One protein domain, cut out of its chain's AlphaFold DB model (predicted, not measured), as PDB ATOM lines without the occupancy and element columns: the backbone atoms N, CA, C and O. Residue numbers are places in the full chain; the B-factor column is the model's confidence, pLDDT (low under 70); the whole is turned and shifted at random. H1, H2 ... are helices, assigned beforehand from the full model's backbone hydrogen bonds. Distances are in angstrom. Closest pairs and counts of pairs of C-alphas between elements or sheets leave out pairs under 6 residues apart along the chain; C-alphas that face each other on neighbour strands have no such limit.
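This is residues 246 to 314 of the 369 residues of a protein of Symbiodinium pilosum (UniProt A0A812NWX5). Two helices, H1 and H2, lie side by side as a long helical hairpin, and residues 246 to 265, with no named element, run along the length of H1 to where it begins. The printed part has 69 residues with two named helices, H1 then H2, and no named strand; the class is all helix. It is only just loose, close to compact, with a radius of gyration of the C-alphas of 13.3 A, and is a rod spanning 43 by 21 by 17 A.

H1, residues 266 to 288, is 32.8 A long and begins at C-alpha 266 (42.714, -17.618, 30.942). H2, residues 295 to 310, is 23.0 A long and ends at C-alpha 310 (49.175, -10.189, 41.750).

H1 and H2 touch, and their closest C-alphas, those of Glu 268 and Ile 309, are 6.3 A apart. They form a hairpin, running opposite ways at a shallow tilt of 13 degrees. In both helices every O i to N i+4 pair is within hydrogen-bond range.

The two C-alphas farthest apart, those of Gly 290 and Arg 314, are 43.1 A apart. The printed part has no cut. The link from H1 to H2, 6 residues, is short. The pLDDT is under 70 at residues 313 to 314.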
ATOM      1  N   LEU A 246      23.152  -1.567  32.295       91.50
ATOM      2  CA  LEU A 246      24.089  -1.431  31.185       91.50
ATOM      3  C   LEU A 246      23.419  -1.243  29.814       91.50
ATOM      4  O   LEU A 246      23.991  -0.590  28.935       91.50
ATOM      5  N   HIS A 247      22.244  -1.839  29.591       90.12
ATOM      6  CA  HIS A 247      21.571  -1.787  28.290       90.12
ATOM      7  C   HIS A 247      20.824  -0.471  28.076       90.12
ATOM      8  O   HIS A 247      20.740  -0.010  26.936       90.12
ATOM      9  N   GLN A 248      20.394   0.171  29.162       90.81
ATOM     10  CA  GLN A 248      19.728   1.472  29.149       90.81
ATOM     11  C   GLN A 248      20.698   2.628  28.838       90.81
ATOM     12  O   GLN A 248      20.293   3.653  28.292       90.81
ATOM     13  N   VAL A 249      21.998   2.458  29.112       93.56
ATOM     14  CA  VAL A 249      23.022   3.469  28.803       93.56
ATOM     15  C   VAL A 249      23.338   3.496  27.294       93.56
ATOM     16  O   VAL A 249      23.669   2.444  26.723       93.56
ATOM     17  N   PRO A 250      23.316   4.669  26.625       94.19
ATOM     18  CA  PRO A 250      23.722   4.817  25.224       94.19
ATOM     19  C   PRO A 250      25.161   4.355  24.979       94.19
ATOM     20  O   PRO A 250      26.032   4.584  25.813       94.19
ATOM     21  N   LYS A 251      25.437   3.739  23.820       93.81
ATOM     22  CA  LYS A 251      26.755   3.142  23.506       93.81
ATOM     23  C   LYS A 251      27.924   4.109  23.707       93.81
ATOM     24  O   LYS A 251      28.949   3.688  24.235       93.81
ATOM     25  N   ASP A 252      27.738   5.379  23.369       95.25
ATOM     26  CA  ASP A 252      28.779   6.411  23.450       95.25
ATOM     27  C   ASP A 252      29.110   6.819  24.894       95.25
ATOM     28  O   ASP A 252      30.188   7.340  25.164       95.25
ATOM     29  N   GLN A 253      28.200   6.555  25.837       95.12
ATOM     30  CA  GLN A 253      28.370   6.838  27.265       95.12
ATOM     31  C   GLN A 253      28.769   5.595  28.071       95.12
ATOM     32  O   GLN A 253      29.045   5.689  29.269       95.12
ATOM     33  N   ARG A 254      28.802   4.413  27.444       95.88
ATOM     34  CA  ARG A 254      29.200   3.181  28.130       95.88
ATOM     35  C   ARG A 254      30.685   3.232  28.450       95.88
ATOM     36  O   ARG A 254      31.522   3.455  27.581       95.88
ATOM     37  N   MET A 255      31.019   2.927  29.698       94.44
ATOM     38  CA  MET A 255      32.408   2.849  30.130       94.44
ATOM     39  C   MET A 255      33.151   1.706  29.419       94.44
ATOM     40  O   MET A 255      32.820   0.518  29.555       94.44
ATOM     41  N   THR A 256      34.193   2.067  28.681       94.19
ATOM     42  CA  THR A 256      35.103   1.142  28.004       94.19
ATOM     43  C   THR A 256      36.368   0.927  28.837       94.19
ATOM     44  O   THR A 256      36.756   1.761  29.651       94.19
ATOM     45  N   PHE A 257      37.002  -0.236  28.669       93.06
ATOM     46  CA  PHE A 257      38.297  -0.529  29.280       93.06
ATOM     47  C   PHE A 257      39.280  -0.856  28.166       93.06
ATOM     48  O   PHE A 257      39.044  -1.782  27.390       93.06
ATOM     49  N   ASP A 258      40.379  -0.111  28.099       90.88
ATOM     50  CA  ASP A 258      41.446  -0.375  27.143       90.88
ATOM     51  C   ASP A 258      42.368  -1.471  27.669       90.88
ATOM     52  O   ASP A 258      43.182  -1.255  28.570       90.88
ATOM     53  N   ASP A 259      42.240  -2.665  27.089       89.25
ATOM     54  CA  ASP A 259      43.012  -3.844  27.494       89.25
ATOM     55  C   ASP A 259      43.961  -4.375  26.407       89.25
ATOM     56  O   ASP A 259      44.509  -5.470  26.504       89.25
ATOM     57  N   LYS A 260      44.192  -3.576  25.358       88.81
ATOM     58  CA  LYS A 260      44.859  -3.990  24.109       88.81
ATOM     59  C   LYS A 260      46.312  -4.463  24.270       88.81
ATOM     60  O   LYS A 260      46.835  -5.111  23.372       88.81
ATOM     61  N   HIS A 261      46.970  -4.150  25.386       84.69
ATOM     62  CA  HIS A 261      48.404  -4.408  25.584       84.69
ATOM     63  C   HIS A 261      48.722  -5.394  26.711       84.69
ATOM     64  O   HIS A 261      49.891  -5.573  27.048       84.69
ATOM     65  N   LYS A 262      47.717  -6.028  27.322       88.81
ATOM     66  CA  LYS A 262      47.940  -6.939  28.449       88.81
ATOM     67  C   LYS A 262      47.632  -8.372  28.049       88.81
ATOM     68  O   LYS A 262      46.523  -8.701  27.644       88.81
ATOM     69  N   GLN A 263      48.636  -9.230  28.183       92.75
ATOM     70  CA  GLN A 263      48.467 -10.669  28.039       92.75
ATOM     71  C   GLN A 263      48.054 -11.240  29.393       92.75
ATOM     72  O   GLN A 263      48.850 -11.253  30.330       92.75
ATOM     73  N   TYR A 264      46.805 -11.684  29.498       93.94
ATOM     74  CA  TYR A 264      46.305 -12.374  30.683       93.94
ATOM     75  C   TYR A 264      46.301 -13.876  30.457       93.94
ATOM     76  O   TYR A 264      45.946 -14.357  29.377       93.94
ATOM     77  N   SER A 265      46.595 -14.632  31.510       93.94
ATOM     78  CA  SER A 265      46.213 -16.042  31.544       93.94
ATOM     79  C   SER A 265      44.685 -16.186  31.471       93.94
ATOM     80  O   SER A 265      43.957 -15.302  31.922       93.94
ATOM     81  N   ARG A 266      44.165 -17.328  30.995       93.44
ATOM     82  CA  ARG A 266      42.714 -17.618  30.942       93.44
ATOM     83  C   ARG A 266      42.003 -17.318  32.271       93.44
ATOM     84  O   ARG A 266      40.948 -16.692  32.280       93.44
ATOM     85  N   LEU A 267      42.594 -17.728  33.397       90.19
ATOM     86  CA  LEU A 267      42.019 -17.500  34.730       90.19
ATOM     87  C   LEU A 267      42.070 -16.029  35.160       90.19
ATOM     88  O   LEU A 267      41.190 -15.563  35.880       90.19
ATOM     89  N   GLU A 268      43.101 -15.296  34.747       92.50
ATOM     90  CA  GLU A 268      43.218 -13.863  35.016       92.50
ATOM     91  C   GLU A 268      42.223 -13.079  34.168       92.50
ATOM     92  O   GLU A 268      41.517 -12.232  34.708       92.50
ATOM     93  N   ALA A 269      42.082 -13.433  32.890       93.50
ATOM     94  CA  ALA A 269      41.104 -12.852  31.979       93.50
ATOM     95  C   ALA A 269      39.675 -13.006  32.519       93.50
ATOM     96  O   ALA A 269      38.925 -12.036  32.543       93.50
ATOM     97  N   MET A 270      39.311 -14.182  33.052       93.56
ATOM     98  CA  MET A 270      38.003 -14.385  33.694       93.56
ATOM     99  C   MET A 270      37.792 -13.469  34.909       93.56
ATOM    100  O   MET A 270      36.704 -12.921  35.091       93.56
ATOM    101  N   LYS A 271      38.823 -13.275  35.744       91.38
ATOM    102  CA  LYS A 271      38.746 -12.365  36.902       91.38
ATOM    103  C   LYS A 271      38.606 -10.917  36.455       91.38
ATOM    104  O   LYS A 271      37.757 -10.207  36.983       91.38
ATOM    105  N   VAL A 272      39.415 -10.496  35.485       93.25
ATOM    106  CA  VAL A 272      39.373  -9.149  34.907       93.25
ATOM    107  C   VAL A 272      37.994  -8.881  34.312       93.25
ATOM    108  O   VAL A 272      37.377  -7.883  34.667       93.25
ATOM    109  N   ALA A 273      37.468  -9.804  33.505       94.00
ATOM    110  CA  ALA A 273      36.145  -9.691  32.899       94.00
ATOM    111  C   ALA A 273      35.032  -9.556  33.951       94.00
ATOM    112  O   ALA A 273      34.178  -8.681  33.821       94.00
ATOM    113  N   LYS A 274      35.067 -10.359  35.026       93.56
ATOM    114  CA  LYS A 274      34.087 -10.268  36.121       93.56
ATOM    115  C   LYS A 274      34.117  -8.899  36.809       93.56
ATOM    116  O   LYS A 274      33.065  -8.320  37.069       93.56
ATOM    117  N   GLU A 275      35.307  -8.366  37.085       93.19
ATOM    118  CA  GLU A 275      35.443  -7.037  37.697       93.19
ATOM    119  C   GLU A 275      35.007  -5.920  36.752       93.19
ATOM    120  O   GLU A 275      34.297  -5.010  37.171       93.19
ATOM    121  N   GLN A 276      35.396  -5.994  35.479       94.44
ATOM    122  CA  GLN A 276      34.986  -5.024  34.465       94.44
ATOM    123  C   GLN A 276      33.465  -5.000  34.297       94.44
ATOM    124  O   GLN A 276      32.887  -3.919  34.216       94.44
ATOM    125  N   ALA A 277      32.817  -6.168  34.280       93.81
ATOM    126  CA  ALA A 277      31.363  -6.271  34.222       93.81
ATOM    127  C   ALA A 277      30.706  -5.616  35.446       93.81
ATOM    128  O   ALA A 277      29.822  -4.780  35.289       93.81
ATOM    129  N   CYS A 278      31.198  -5.913  36.653       92.06
ATOM    130  CA  CYS A 278      30.680  -5.317  37.887       92.06
ATOM    131  C   CYS A 278      30.807  -3.785  37.898       92.06
ATOM    132  O   CYS A 278      29.881  -3.080  38.292       92.06
ATOM    133  N   ILE A 279      31.943  -3.265  37.438       95.00
ATOM    134  CA  ILE A 279      32.214  -1.826  37.424       95.00
ATOM    135  C   ILE A 279      31.414  -1.116  36.322       95.00
ATOM    136  O   ILE A 279      30.932  -0.009  36.551       95.00
ATOM    137  N   ARG A 280      31.202  -1.760  35.165       95.81
ATOM    138  CA  ARG A 280      30.279  -1.280  34.120       95.81
ATOM    139  C   ARG A 280      28.847  -1.154  34.624       95.81
ATOM    140  O   ARG A 280      28.226  -0.141  34.330       95.81
ATOM    141  N   GLU A 281      28.366  -2.130  35.390       94.62
ATOM    142  CA  GLU A 281      27.018  -2.087  35.969       94.62
ATOM    143  C   GLU A 281      26.875  -0.911  36.943       94.62
ATOM    144  O   GLU A 281      25.999  -0.073  36.774       94.62
ATOM    145  N   GLN A 282      27.825  -0.753  37.876       95.44
ATOM    146  CA  GLN A 282      27.803   0.369  38.823       95.44
ATOM    147  C   GLN A 282      27.856   1.726  38.119       95.44
ATOM    148  O   GLN A 282      27.153   2.650  38.509       95.44
ATOM    149  N   ALA A 283      28.702   1.873  37.095       96.38
ATOM    150  CA  ALA A 283      28.771   3.108  36.321       96.38
ATOM    151  C   ALA A 283      27.460   3.389  35.576       96.38
ATOM    152  O   ALA A 283      27.056   4.548  35.486       96.38
ATOM    153  N   ALA A 284      26.794   2.346  35.076       96.75
ATOM    154  CA  ALA A 284      25.490   2.482  34.451       96.75
ATOM    155  C   ALA A 284      24.430   2.971  35.447       96.75
ATOM    156  O   ALA A 284      23.690   3.890  35.109       96.75
ATOM    157  N   ASP A 285      24.431   2.470  36.686       95.69
ATOM    158  CA  ASP A 285      23.529   2.951  37.744       95.69
ATOM    159  C   ASP A 285      23.702   4.460  38.015       95.69
ATOM    160  O   ASP A 285      22.718   5.187  38.131       95.69
ATOM    161  N   TYR A 286      24.943   4.976  38.046       96.94
ATOM    162  CA  TYR A 286      25.180   6.423  38.203       96.94
ATOM    163  C   TYR A 286      24.605   7.239  37.042       96.94
ATOM    164  O   TYR A 286      24.031   8.302  37.275       96.94
ATOM    165  N   LEU A 287      24.748   6.754  35.806       96.12
ATOM    166  CA  LEU A 287      24.222   7.445  34.628       96.12
ATOM    167  C   LEU A 287      22.691   7.440  34.602       96.12
ATOM    168  O   LEU A 287      22.097   8.455  34.239       96.12
ATOM    169  N   LEU A 288      22.058   6.345  35.030       94.38
ATOM    170  CA  LEU A 288      20.601   6.260  35.174       94.38
ATOM    171  C   LEU A 288      20.063   7.216  36.241       94.38
ATOM    172  O   LEU A 288      19.035   7.854  36.030       94.38
ATOM    173  N   ASP A 289      20.811   7.400  37.328       96.06
ATOM    174  CA  ASP A 289      20.539   8.411  38.354       96.06
ATOM    175  C   ASP A 289      20.763   9.863  37.870       96.06
ATOM    176  O   ASP A 289      20.554  10.809  38.635       96.06
ATOM    177  N   GLY A 290      21.253  10.069  36.641       96.38
ATOM    178  CA  GLY A 290      21.647  11.384  36.123       96.38
ATOM    179  C   GLY A 290      22.904  11.955  36.791       96.38
ATOM    180  O   GLY A 290      23.166  13.157  36.707       96.38
ATOM    181  N   LYS A 291      23.689  11.116  37.476       96.94
ATOM    182  CA  LYS A 291      24.941  11.495  38.138       96.94
ATOM    183  C   LYS A 291      26.125  11.214  37.218       96.94
ATOM    184  O   LYS A 291      26.161  10.235  36.477       96.94
ATOM    185  N   GLN A 292      27.151  12.053  37.307       95.94
ATOM    186  CA  GLN A 292      28.415  11.767  36.639       95.94
ATOM    187  C   GLN A 292      29.117  10.593  37.337       95.94
ATOM    188  O   GLN A 292      29.153  10.529  38.567       95.94
ATOM    189  N   VAL A 293      29.684   9.672  36.553       96.31
ATOM    190  CA  VAL A 293      30.437   8.522  37.073       96.31
ATOM    191  C   VAL A 293      31.663   9.031  37.848       96.31
ATOM    192  O   VAL A 293      32.513   9.690  37.247       96.31
ATOM    193  N   PRO A 294      31.800   8.743  39.157       95.62
ATOM    194  CA  PRO A 294      32.932   9.238  39.937       95.62
ATOM    195  C   PRO A 294      34.263   8.610  39.499       95.62
ATOM    196  O   PRO A 294      34.379   7.385  39.433       95.62
ATOM    197  N   ASP A 295      35.314   9.418  39.335       95.19
ATOM    198  CA  ASP A 295      36.676   8.932  39.028       95.19
ATOM    199  C   ASP A 295      37.206   7.932  40.069       95.19
ATOM    200  O   ASP A 295      37.999   7.030  39.770       95.19
ATOM    201  N   ASP A 296      36.753   8.059  41.317       94.12
ATOM    202  CA  ASP A 296      37.125   7.159  42.404       94.12
ATOM    203  C   ASP A 296      36.679   5.713  42.160       94.12
ATOM    204  O   ASP A 296      37.338   4.784  42.638       94.12
ATOM    205  N   LEU A 297      35.611   5.501  41.388       93.50
ATOM    206  CA  LEU A 297      35.134   4.174  41.005       93.50
ATOM    207  C   LEU A 297      36.181   3.458  40.135       93.50
ATOM    208  O   LEU A 297      36.584   2.329  40.432       93.50
ATOM    209  N   VAL A 298      36.727   4.165  39.143       91.81
ATOM    210  CA  VAL A 298      37.795   3.667  38.262       91.81
ATOM    211  C   VAL A 298      39.099   3.456  39.040       91.81
ATOM    212  O   VAL A 298      39.799   2.454  38.842       91.81
ATOM    213  N   ARG A 299      39.433   4.346  39.984       93.88
ATOM    214  CA  ARG A 299      40.608   4.164  40.861       93.88
ATOM    215  C   ARG A 299      40.478   2.919  41.740       93.88
ATOM    216  O   ARG A 299      41.437   2.146  41.846       93.88
ATOM    217  N   ARG A 300      39.308   2.695  42.352       91.38
ATOM    218  CA  ARG A 300      39.022   1.501  43.173       91.38
ATOM    219  C   ARG A 300      39.118   0.226  42.346       91.38
ATOM    220  O   ARG A 300      39.768  -0.718  42.794       91.38
ATOM    221  N   TYR A 301      38.570   0.230  41.132       92.88
ATOM    222  CA  TYR A 301      38.711  -0.872  40.181       92.88
ATOM    223  C   TYR A 301      40.182  -1.187  39.896       92.88
ATOM    224  O   TYR A 301      40.625  -2.313  40.117       92.88
ATOM    225  N   ASN A 302      40.977  -0.191  39.497       91.69
ATOM    226  CA  ASN A 302      42.394  -0.396  39.192       91.69
ATOM    227  C   ASN A 302      43.177  -0.943  40.398       91.69
ATOM    228  O   ASN A 302      44.055  -1.798  40.242       91.69
ATOM    229  N   LYS A 303      42.842  -0.497  41.614       93.12
ATOM    230  CA  LYS A 303      43.430  -1.011  42.862       93.12
ATOM    231  C   LYS A 303      43.025  -2.466  43.133       93.12
ATOM    232  O   LYS A 303      43.886  -3.290  43.457       93.12
ATOM    233  N   ALA A 304      41.742  -2.793  42.981       88.19
ATOM    234  CA  ALA A 304      41.218  -4.143  43.171       88.19
ATOM    235  C   ALA A 304      41.793  -5.122  42.139       88.19
ATOM    236  O   ALA A 304      42.235  -6.212  42.501       88.19
ATOM    237  N   LEU A 305      41.885  -4.703  40.877       89.12
ATOM    238  CA  LEU A 305      42.415  -5.507  39.782       89.12
ATOM    239  C   LEU A 305      43.896  -5.842  39.985       89.12
ATOM    240  O   LEU A 305      44.284  -7.008  39.910       89.12
ATOM    241  N   ARG A 306      44.721  -4.843  40.335       88.56
ATOM    242  CA  ARG A 306      46.143  -5.059  40.672       88.56
ATOM    243  C   ARG A 306      46.307  -6.037  41.831       88.56
ATOM    244  O   ARG A 306      47.230  -6.848  41.815       88.56
ATOM    245  N   SER A 307      45.404  -5.975  42.810       87.19
ATOM    246  CA  SER A 307      45.397  -6.900  43.945       87.19
ATOM    247  C   SER A 307      45.015  -8.318  43.499       87.19
ATOM    248  O   SER A 307      45.714  -9.264  43.837       87.19
ATOM    249  N   LYS A 308      43.977  -8.474  42.667       84.69
ATOM    250  CA  LYS A 308      43.478  -9.778  42.191       84.69
ATOM    251  C   LYS A 308      44.422 -10.491  41.220       84.69
ATOM    252  O   LYS A 308      44.506 -11.716  41.266       84.69
ATOM    253  N   ILE A 309      45.133  -9.746  40.370       87.75
ATOM    254  CA  ILE A 309      46.096 -10.314  39.411       87.75
ATOM    255  C   ILE A 309      47.402 -10.705  40.109       87.75
ATOM    256  O   ILE A 309      47.934 -11.779  39.855       87.75
ATOM    257  N   ARG A 310      47.917  -9.878  41.037       83.19
ATOM    258  CA  ARG A 310      49.175 -10.189  41.750       83.19
ATOM    259  C   ARG A 310      49.111 -11.489  42.546       83.19
ATOM    260  O   ARG A 310      50.139 -12.119  42.782       83.19
ATOM    261  N   TRP A 311      47.918 -11.880  42.970       74.62
ATOM    262  CA  TRP A 311      47.684 -13.113  43.698       74.62
ATOM    263  C   TRP A 311      47.500 -14.206  42.656       74.62
ATOM    264  O   TRP A 311      46.377 -14.562  42.304       74.62
ATOM    265  N   GLY A 312      48.621 -14.662  42.097       70.00
ATOM    266  CA  GLY A 312      48.648 -15.737  41.115       70.00
ATOM    267  C   GLY A 312      48.066 -17.051  41.667       70.00
ATOM    268  O   GLY A 312      47.768 -17.163  42.860       70.00
ATOM    269  N   PRO A 313      47.931 -18.085  40.819       63.09
ATOM    270  CA  PRO A 313      47.287 -19.357  41.168       63.09
ATOM    271  C   PRO A 313      47.847 -20.040  42.428       63.09
ATOM    272  O   PRO A 313      47.144 -20.807  43.073       63.09
ATOM    273  N   ARG A 314      49.085 -19.720  42.826       64.06
ATOM    274  CA  ARG A 314      49.753 -20.293  44.004       64.06
ATOM    275  C   ARG A 314      49.258 -19.754  45.359       64.06
ATOM    276  O   ARG A 314      49.696 -20.260  46.383       64.06
TER     277      ARG A 314